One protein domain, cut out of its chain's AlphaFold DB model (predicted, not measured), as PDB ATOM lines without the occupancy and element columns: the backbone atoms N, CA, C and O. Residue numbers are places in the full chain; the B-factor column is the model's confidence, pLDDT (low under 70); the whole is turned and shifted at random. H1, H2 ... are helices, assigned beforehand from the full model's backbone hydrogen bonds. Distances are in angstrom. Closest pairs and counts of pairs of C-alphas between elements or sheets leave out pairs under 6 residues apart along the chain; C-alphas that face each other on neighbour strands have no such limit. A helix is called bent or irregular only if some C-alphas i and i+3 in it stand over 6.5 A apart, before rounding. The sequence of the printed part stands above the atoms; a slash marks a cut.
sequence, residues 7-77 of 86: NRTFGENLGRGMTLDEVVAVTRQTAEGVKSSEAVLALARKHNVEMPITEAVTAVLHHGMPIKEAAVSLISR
ATOM      1  N   ASN A   7     -20.502 -29.903  20.634       85.69
ATOM      2  CA  ASN A   7     -19.368 -30.642  20.066       85.69
ATOM      3  C   ASN A   7     -18.628 -31.469  21.129       85.69
ATOM      4  O   ASN A   7     -18.223 -32.594  20.846       85.69
ATOM      5  N   ARG A   8     -18.471 -30.940  22.353       85.31
ATOM      6  CA  ARG A   8     -17.824 -31.677  23.451       85.31
ATOM      7  C   ARG A   8     -18.646 -32.903  23.830       85.31
ATOM      8  O   ARG A   8     -18.106 -34.001  23.838       85.31
ATOM      9  N   THR A   9     -19.937 -32.719  24.101       87.69
ATOM     10  CA  THR A   9     -20.832 -33.822  24.478       87.69
ATOM     11  C   THR A   9     -20.876 -34.895  23.389       87.69
ATOM     12  O   THR A   9     -20.782 -36.080  23.695       87.69
ATOM     13  N   PHE A  10     -20.940 -34.483  22.119       89.25
ATOM     14  CA  PHE A  10     -20.876 -35.396  20.979       89.25
ATOM     15  C   PHE A  10     -19.578 -36.220  20.983       89.25
ATOM     16  O   PHE A  10     -19.624 -37.448  20.954       89.25
ATOM     17  N   GLY A  11     -18.421 -35.552  21.064       89.19
ATOM     18  CA  GLY A  11     -17.116 -36.216  21.072       89.19
ATOM     19  C   GLY A  11     -16.906 -37.134  22.278       89.19
ATOM     20  O   GLY A  11     -16.328 -38.207  22.135       89.19
ATOM     21  N   GLU A  12     -17.412 -36.762  23.456       90.62
ATOM     22  CA  GLU A  12     -17.337 -37.591  24.664       90.62
ATOM     23  C   GLU A  12     -18.159 -38.869  24.547       90.62
ATOM     24  O   GLU A  12     -17.672 -39.939  24.907       90.62
ATOM     25  N   ASN A  13     -19.382 -38.783  24.026       90.25
ATOM     26  CA  ASN A  13     -20.228 -39.955  23.810       90.25
ATOM     27  C   ASN A  13     -19.602 -40.905  22.782       90.25
ATOM     28  O   ASN A  13     -19.520 -42.110  23.021       90.25
ATOM     29  N   LEU A  14     -19.073 -40.346  21.692       88.88
ATOM     30  CA  LEU A  14     -18.350 -41.096  20.671       88.88
ATOM     31  C   LEU A  14     -17.122 -41.801  21.283       88.88
ATOM     32  O   LEU A  14     -16.941 -43.007  21.131       88.88
ATOM     33  N   GLY A  15     -16.327 -41.085  22.085       88.56
ATOM     34  CA  GLY A  15     -15.164 -41.636  22.790       88.56
ATOM     35  C   GLY A  15     -15.496 -42.692  23.854       88.56
ATOM     36  O   GLY A  15     -14.658 -43.544  24.147       88.56
ATOM     37  N   ARG A  16     -16.717 -42.688  24.406       90.94
ATOM     38  CA  ARG A  16     -17.223 -43.737  25.312       90.94
ATOM     39  C   ARG A  16     -17.636 -45.021  24.588       90.94
ATOM     40  O   ARG A  16     -17.998 -45.985  25.255       90.94
ATOM     41  N   GLY A  17     -17.545 -45.055  23.258       88.62
ATOM     42  CA  GLY A  17     -17.823 -46.237  22.447       88.62
ATOM     43  C   GLY A  17     -19.233 -46.286  21.869       88.62
ATOM     44  O   GLY A  17     -19.593 -47.306  21.290       88.62
ATOM     45  N   MET A  18     -20.014 -45.209  21.996       91.12
ATOM     46  CA  MET A  18     -21.276 -45.099  21.270       91.12
ATOM     47  C   MET A  18     -21.000 -45.004  19.768       91.12
ATOM     48  O   MET A  18     -20.053 -44.346  19.333       91.12
ATOM     49  N   THR A  19     -21.848 -45.646  18.979       88.06
ATOM     50  CA  THR A  19     -21.846 -45.530  17.521       88.06
ATOM     51  C   THR A  19     -22.272 -44.132  17.084       88.06
ATOM     52  O   THR A  19     -22.937 -43.403  17.824       88.06
ATOM     53  N   LEU A  20     -21.918 -43.749  15.857       84.62
ATOM     54  CA  LEU A  20     -22.294 -42.448  15.308       84.62
ATOM     55  C   LEU A  20     -23.814 -42.226  15.356       84.62
ATOM     56  O   LEU A  20     -24.264 -41.166  15.792       84.62
ATOM     57  N   ASP A  21     -24.588 -43.248  14.989       85.44
ATOM     58  CA  ASP A  21     -26.052 -43.208  14.979       85.44
ATOM     59  C   ASP A  21     -26.633 -43.019  16.383       85.44
ATOM     60  O   ASP A  21     -27.521 -42.187  16.584       85.44
ATOM     61  N   GLU A  22     -26.092 -43.726  17.380       88.88
ATOM     62  CA  GLU A  22     -26.492 -43.549  18.775       88.88
ATOM     63  C   GLU A  22     -26.198 -42.124  19.242       88.88
ATOM     64  O   GLU A  22     -27.083 -41.457  19.778       88.88
ATOM     65  N   VAL A  23     -24.986 -41.610  18.999       87.50
ATOM     66  CA  VAL A  23     -24.609 -40.249  19.409       87.50
ATOM     67  C   VAL A  23     -25.516 -39.207  18.752       87.50
ATOM     68  O   VAL A  23     -25.981 -38.287  19.432       87.50
ATOM     69  N   VAL A  24     -25.814 -39.347  17.458       83.38
ATOM     70  CA  VAL A  24     -26.744 -38.463  16.735       83.38
ATOM     71  C   VAL A  24     -28.143 -38.521  17.358       83.38
ATOM     72  O   VAL A  24     -28.737 -37.468  17.615       83.38
ATOM     73  N   ALA A  25     -28.641 -39.718  17.683       84.44
ATOM     74  CA  ALA A  25     -29.957 -39.907  18.286       84.44
ATOM     75  C   ALA A  25     -30.074 -39.260  19.678       84.44
ATOM     76  O   ALA A  25     -31.094 -38.631  19.983       84.44
ATOM     77  N   VAL A  26     -29.037 -39.357  20.521       82.62
ATOM     78  CA  VAL A  26     -29.073 -38.786  21.883       82.62
ATOM     79  C   VAL A  26     -28.836 -37.277  21.877       82.62
ATOM     80  O   VAL A  26     -29.408 -36.557  22.694       82.62
ATOM     81  N   THR A  27     -28.026 -36.773  20.943       74.00
ATOM     82  CA  THR A  27     -27.692 -35.342  20.900       74.00
ATOM     83  C   THR A  27     -28.885 -34.500  20.428       74.00
ATOM     84  O   THR A  27     -28.936 -33.317  20.756       74.00
ATOM     85  N   ARG A  28     -29.870 -35.092  19.713       62.81
ATOM     86  CA  ARG A  28     -31.145 -34.501  19.210       62.81
ATOM     87  C   ARG A  28     -31.029 -33.193  18.402       62.81
ATOM     88  O   ARG A  28     -32.009 -32.717  17.838       62.81
ATOM     89  N   GLN A  29     -29.833 -32.625  18.318       57.91
ATOM     90  CA  GLN A  29     -29.425 -31.454  17.561       57.91
ATOM     91  C   GLN A  29     -28.088 -31.772  16.893       57.91
ATOM     92  O   GLN A  29     -27.189 -32.339  17.514       57.91
ATOM     93  N   THR A  30     -27.931 -31.386  15.628       63.00
ATOM     94  CA  THR A  30     -26.663 -31.577  14.910       63.00
ATOM     95  C   THR A  30     -25.543 -30.756  15.545       63.00
ATOM     96  O   THR A  30     -25.623 -29.528  15.596       63.00
ATOM     97  N   ALA A  31     -24.485 -31.434  15.987       76.81
ATOM     98  CA  ALA A  31     -23.229 -30.804  16.366       76.81
ATOM     99  C   ALA A  31     -22.630 -30.094  15.138       76.81
ATOM    100  O   ALA A  31     -22.403 -30.717  14.100       76.81
ATOM    101  N   GLU A  32     -22.397 -28.782  15.238       79.81
ATOM    102  CA  GLU A  32     -21.895 -27.955  14.128       79.81
ATOM    103  C   GLU A  32     -20.584 -28.506  13.555       79.81
ATOM    104  O   GLU A  32     -20.406 -28.499  12.339       79.81
ATOM    105  N   GLY A  33     -19.720 -29.060  14.418       78.62
ATOM    106  CA  GLY A  33     -18.443 -29.661  14.030       78.62
ATOM    107  C   GLY A  33     -18.578 -30.855  13.083       78.62
ATOM    108  O   GLY A  33     -17.706 -31.064  12.247       78.62
ATOM    109  N   VAL A  34     -19.685 -31.604  13.153       81.44
ATOM    110  CA  VAL A  34     -19.933 -32.722  12.230       81.44
ATOM    111  C   VAL A  34     -20.132 -32.191  10.816       81.44
ATOM    112  O   VAL A  34     -19.467 -32.653   9.893       81.44
ATOM    113  N   LYS A  35     -20.968 -31.160  10.653       82.00
ATOM    114  CA  LYS A  35     -21.252 -30.556   9.343       82.00
ATOM    115  C   LYS A  35     -20.080 -29.746   8.796       82.00
ATOM    116  O   LYS A  35     -19.838 -29.757   7.596       82.00
ATOM    117  N   SER A  36     -19.379 -29.004   9.652       89.25
ATOM    118  CA  SER A  36     -18.319 -28.101   9.199       89.25
ATOM    119  C   SER A  36     -16.998 -28.811   8.907       89.25
ATOM    120  O   SER A  36     -16.199 -28.267   8.148       89.25
ATOM    121  N   SER A  37     -16.767 -30.009   9.459       91.62
ATOM    122  CA  SER A  37     -15.511 -30.759   9.294       91.62
ATOM    123  C   SER A  37     -15.094 -30.946   7.829       91.62
ATOM    124  O   SER A  37     -13.964 -30.602   7.481       91.62
ATOM    125  N   GLU A  38     -16.007 -31.366   6.949       93.56
ATOM    126  CA  GLU A  38     -15.722 -31.540   5.516       93.56
ATOM    127  C   GLU A  38     -15.394 -30.217   4.816       93.56
ATOM    128  O   GLU A  38     -14.436 -30.139   4.046       93.56
ATOM    129  N   ALA A  39     -16.149 -29.152   5.108       94.50
ATOM    130  CA  ALA A  39     -15.926 -27.833   4.515       94.50
ATOM    131  C   ALA A  39     -14.582 -27.229   4.955       94.50
ATOM    132  O   ALA A  39     -13.845 -26.677   4.135       94.50
ATOM    133  N   VAL A  40     -14.234 -27.369   6.240       95.69
ATOM    134  CA  VAL A  40     -12.937 -26.941   6.781       95.69
ATOM    135  C   VAL A  40     -11.805 -27.749   6.148       95.69
ATOM    136  O   VAL A  40     -10.808 -27.162   5.730       95.69
ATOM    137  N   LEU A  41     -11.960 -29.070   6.014       96.38
ATOM    138  CA  LEU A  41     -10.956 -29.920   5.379       96.38
ATOM    139  C   LEU A  41     -10.766 -29.578   3.893       96.38
ATOM    140  O   LEU A  41      -9.636 -29.509   3.410       96.38
ATOM    141  N   ALA A  42     -11.852 -29.314   3.165       96.31
ATOM    142  CA  ALA A  42     -11.793 -28.881   1.772       96.31
ATOM    143  C   ALA A  42     -11.051 -27.542   1.623       96.31
ATOM    144  O   ALA A  42     -10.211 -27.395   0.732       96.31
ATOM    145  N   LEU A  43     -11.309 -26.583   2.519       97.81
ATOM    146  CA  LEU A  43     -10.599 -25.305   2.541       97.81
ATOM    147  C   LEU A  43      -9.107 -25.495   2.849       97.81
ATOM    148  O   LEU A  43      -8.264 -24.937   2.150       97.81
ATOM    149  N   ALA A  44      -8.772 -26.316   3.844       97.56
ATOM    150  CA  ALA A  44      -7.389 -26.618   4.201       97.56
ATOM    151  C   ALA A  44      -6.617 -27.214   3.012       97.56
ATOM    152  O   ALA A  44      -5.551 -26.713   2.657       97.56
ATOM    153  N   ARG A  45      -7.213 -28.192   2.314       96.69
ATOM    154  CA  ARG A  45      -6.653 -28.785   1.088       96.69
ATOM    155  C   ARG A  45      -6.433 -27.747  -0.010       96.69
ATOM    156  O   ARG A  45      -5.360 -27.714  -0.599       96.69
ATOM    157  N   LYS A  46      -7.408 -26.862  -0.249       98.12
ATOM    158  CA  LYS A  46      -7.288 -25.774  -1.237       98.12
ATOM    159  C   LYS A  46      -6.095 -24.853  -0.955       98.12
ATOM    160  O   LYS A  46      -5.499 -24.329  -1.891       98.12
ATOM    161  N   HIS A  47      -5.759 -24.652   0.316       98.00
ATOM    162  CA  HIS A  47      -4.666 -23.782   0.746       98.00
ATOM    163  C   HIS A  47      -3.374 -24.532   1.103       98.00
ATOM    164  O   HIS A  47      -2.445 -23.903   1.601       98.00
ATOM    165  N   ASN A  48      -3.289 -25.841   0.836       96.31
ATOM    166  CA  ASN A  48      -2.155 -26.694   1.218       96.31
ATOM    167  C   ASN A  48      -1.808 -26.608   2.719       96.31
ATOM    168  O   ASN A  48      -0.640 -26.648   3.105       96.31
ATOM    169  N   VAL A  49      -2.826 -26.472   3.573       96.56
ATOM    170  CA  VAL A  49      -2.686 -26.466   5.032       96.56
ATOM    171  C   VAL A  49      -2.935 -27.876   5.559       96.56
ATOM    172  O   VAL A  49      -4.008 -28.439   5.351       96.56
ATOM    173  N   GLU A  50      -1.959 -28.438   6.268       93.56
ATOM    174  CA  GLU A  50      -2.100 -29.737   6.935       93.56
ATOM    175  C   GLU A  50      -2.962 -29.598   8.198       93.56
ATOM    176  O   GLU A  50      -2.644 -28.805   9.087       93.56
ATOM    177  N   MET A  51      -4.039 -30.383   8.299       95.56
ATOM    178  CA  MET A  51      -5.005 -30.311   9.402       95.56
ATOM    179  C   MET A  51      -5.272 -31.711   9.976       95.56
ATOM    180  O   MET A  51      -6.393 -32.212   9.895       95.56
ATOM    181  N   PRO A  52      -4.276 -32.348  10.616       95.12
ATOM    182  CA  PRO A  52      -4.308 -33.772  10.971       95.12
ATOM    183  C   PRO A  52      -5.481 -34.140  11.892       95.12
ATOM    184  O   PRO A  52      -6.095 -35.191  11.741       95.12
ATOM    185  N   ILE A  53      -5.840 -33.257  12.829       94.44
ATOM    186  CA  ILE A  53      -6.977 -33.472  13.735       94.44
ATOM    187  C   ILE A  53      -8.295 -33.407  12.960       94.44
ATOM    188  O   ILE A  53      -9.161 -34.258  13.145       94.44
ATOM    189  N   THR A  54      -8.456 -32.416  12.081       95.44
ATOM    190  CA  THR A  54      -9.663 -32.277  11.259       95.44
ATOM    191  C   THR A  54      -9.793 -33.430  10.272       95.44
ATOM    192  O   THR A  54     -10.896 -33.933  10.089       95.44
ATOM    193  N   GLU A  55      -8.690 -33.890   9.682       96.19
ATOM    194  CA  GLU A  55      -8.645 -35.075   8.819       96.19
ATOM    195  C   GLU A  55      -9.139 -36.318   9.561       96.19
ATOM    196  O   GLU A  55     -10.071 -36.974   9.097       96.19
ATOM    197  N   ALA A  56      -8.582 -36.595  10.743       95.25
ATOM    198  CA  ALA A  56      -8.971 -37.735  11.565       95.25
ATOM    199  C   ALA A  56     -10.444 -37.663  12.002       95.25
ATOM    200  O   ALA A  56     -11.179 -38.641  11.880       95.25
ATOM    201  N   VAL A  57     -10.908 -36.493  12.456       93.00
ATOM    202  CA  VAL A  57     -12.317 -36.285  12.828       93.00
ATOM    203  C   VAL A  57     -13.237 -36.494  11.624       93.00
ATOM    204  O   VAL A  57     -14.237 -37.195  11.744       93.00
ATOM    205  N   THR A  58     -12.893 -35.950  10.457       94.75
ATOM    206  CA  THR A  58     -13.690 -36.127   9.231       94.75
ATOM    207  C   THR A  58     -13.745 -37.601   8.829       94.75
ATOM    208  O   THR A  58     -14.818 -38.106   8.511       94.75
ATOM    209  N   ALA A  59     -12.624 -38.324   8.919       94.62
ATOM    210  CA  ALA A  59     -12.568 -39.748   8.603       94.62
ATOM    211  C   ALA A  59     -13.449 -40.599   9.530       94.62
ATOM    212  O   ALA A  59     -14.143 -41.500   9.059       94.62
ATOM    213  N   VAL A  60     -13.468 -40.299  10.831       92.62
ATOM    214  CA  VAL A  60     -14.335 -40.994  11.794       92.62
ATOM    215  C   VAL A  60     -15.811 -40.712  11.512       92.62
ATOM    216  O   VAL A  60     -16.628 -41.628  11.525       92.62
ATOM    217  N   LEU A  61     -16.160 -39.449  11.256       90.06
ATOM    218  CA  LEU A  61     -17.555 -39.024  11.134       90.06
ATOM    219  C   LEU A  61     -18.186 -39.370   9.784       90.06
ATOM    220  O   LEU A  61     -19.374 -39.669   9.741       90.06
ATOM    221  N   HIS A  62     -17.411 -39.324   8.699       90.75
ATOM    222  CA  HIS A  62     -17.942 -39.407   7.331       90.75
ATOM    223  C   HIS A  62     -17.381 -40.572   6.518       90.75
ATOM    224  O   HIS A  62     -17.933 -40.914   5.474       90.75
ATOM    225  N   HIS A  63     -16.285 -41.194   6.962       91.50
ATOM    226  CA  HIS A  63     -15.618 -42.272   6.220       91.50
ATOM    227  C   HIS A  63     -15.527 -43.583   7.010       91.50
ATOM    228  O   HIS A  63     -14.881 -44.526   6.560       91.50
ATOM    229  N   GLY A  64     -16.184 -43.663   8.173       90.25
ATOM    230  CA  GLY A  64     -16.280 -44.889   8.965       90.25
ATOM    231  C   GLY A  64     -14.964 -45.345   9.598       90.25
ATOM    232  O   GLY A  64     -14.865 -46.501  10.006       90.25
ATOM    233  N   MET A  65     -13.955 -44.471   9.696       93.62
ATOM    234  CA  MET A  65     -12.705 -44.815  10.374       93.62
ATOM    235  C   MET A  65     -12.983 -45.106  11.861       93.62
ATOM    236  O   MET A  65     -13.583 -44.274  12.549       93.62
ATOM    237  N   PRO A  66     -12.524 -46.244  12.408       92.19
ATOM    238  CA  PRO A  66     -12.638 -46.513  13.832       92.19
ATOM    239  C   PRO A  66     -11.906 -45.452  14.665       92.19
ATOM    240  O   PRO A  66     -10.746 -45.133  14.413       92.19
ATOM    241  N   ILE A  67     -12.541 -44.962  15.734       91.38
ATOM    242  CA  ILE A  67     -11.970 -43.925  16.622       91.38
ATOM    243  C   ILE A  67     -10.591 -44.331  17.157       91.38
ATOM    244  O   ILE A  67      -9.685 -43.506  17.255       91.38
ATOM    245  N   LYS A  68     -10.424 -45.616  17.498       92.00
ATOM    246  CA  LYS A  68      -9.147 -46.157  17.982       92.00
ATOM    247  C   LYS A  68      -8.045 -46.036  16.932       92.00
ATOM    248  O   LYS A  68      -6.922 -45.694  17.278       92.00
ATOM    249  N   GLU A  69      -8.370 -46.287  15.669       94.62
ATOM    250  CA  GLU A  69      -7.425 -46.173  14.560       94.62
ATOM    251  C   GLU A  69      -7.052 -44.709  14.306       94.62
ATOM    252  O   GLU A  69      -5.871 -44.385  14.199       94.62
ATOM    253  N   ALA A  70      -8.037 -43.807  14.330       94.06
ATOM    254  CA  ALA A  70      -7.806 -42.369  14.232       94.06
ATOM    255  C   ALA A  70      -6.880 -41.855  15.353       94.06
ATOM    256  O   ALA A  70      -5.947 -41.095  15.097       94.06
ATOM    257  N   ALA A  71      -7.098 -42.306  16.592       93.25
ATOM    258  CA  ALA A  71      -6.257 -41.954  17.735       93.25
ATOM    259  C   ALA A  71      -4.818 -42.470  17.575       93.25
ATOM    260  O   ALA A  71      -3.873 -41.710  17.785       93.25
ATOM    261  N   VAL A  72      -4.643 -43.733  17.164       95.44
ATOM    262  CA  VAL A  72      -3.317 -44.311  16.889       95.44
ATOM    263  C   VAL A  72      -2.610 -43.521  15.789       95.44
ATOM    264  O   VAL A  72      -1.482 -43.088  15.998       95.44
ATOM    265  N   SER A  73      -3.286 -43.248  14.672       94.75
ATOM    266  CA  SER A  73      -2.735 -42.462  13.562       94.75
ATOM    267  C   SER A  73      -2.220 -41.094  14.019       94.75
ATOM    268  O   SER A  73      -1.094 -40.717  13.703       94.75
ATOM    269  N   LEU A  74      -2.996 -40.372  14.836       94.81
ATOM    270  CA  LEU A  74      -2.598 -39.066  15.363       94.81
ATOM    271  C   LEU A  74      -1.375 -39.135  16.285       94.81
ATOM    272  O   LEU A  74      -0.498 -38.276  16.181       94.81
ATOM    273  N   ILE A  75      -1.321 -40.133  17.171       94.75
ATOM    274  CA  ILE A  75      -0.231 -40.320  18.142       94.75
ATOM    275  C   ILE A  75       1.051 -40.799  17.452       94.75
ATOM    276  O   ILE A  75       2.145 -40.423  17.861       94.75
ATOM    277  N   SER A  76       0.934 -41.600  16.392       94.88
ATOM    278  CA  SER A  76       2.071 -42.143  15.640       94.88
ATOM    279  C   SER A  76       2.729 -41.140  14.685       94.88
ATOM    280  O   SER A  76       3.726 -41.477  14.045       94.88
ATOM    281  N   ARG A  77       2.205 -39.915  14.563       93.75
ATOM    282  CA  ARG A  77       2.806 -38.877  13.715       93.75
ATOM    283  C   ARG A  77       4.167 -38.448  14.250       93.75
ATOM    284  O   ARG A  77       4.377 -38.326  15.455       93.75
TER     285      ARG A  77
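What this domain is: This is residues 7 to 77 of the 86 residues of a protein of Micromonospora aurantiaca (UniProt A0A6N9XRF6). The longest helix, H3, crosses one side of H4, and H5 folds back along H4's other side; H1 and H2 pair at one end of the longest axis. The printed part, all helix, has 71 residues with five named helices, H1 to H5 in chain order. It is compact, with a radius of gyration of the C-alphas of 12.4 A, and spans 36 by 26 by 19 A.

How they stand to each other: H3, residues 32 to 46, touches H4, residues 52 to 62, at a steep tilt of 54 degrees, opposite ways; the closest C-alphas, Ser 37 and Thr 58, are 5.7 A apart. H4 and H5, residues 67 to 75, form a hairpin at 12 degrees, closest at C-alphas 56 and 70, 5.5 A. H1, residues 7 to 15, touches H2, residues 20 to 27, closest at C-alphas 13 and 23, 6.2 A. Every O i to N i+4 pair is within hydrogen-bond range in H1, H2, H4 and H5; in H3, 9 of 11.

Where its parts are: H3, 21.3 A long, is only just irregular: C-alphas 35 and 38 are 6.8 A apart. H1 begins at C-alpha 7 (-19.368, -30.642, 20.066); H5 ends at C-alpha 75 (-0.231, -40.320, 18.142).

The domain as a whole: The printed part has no cut, and its four links are tight. Residues 28 to 30 are under pLDDT 70.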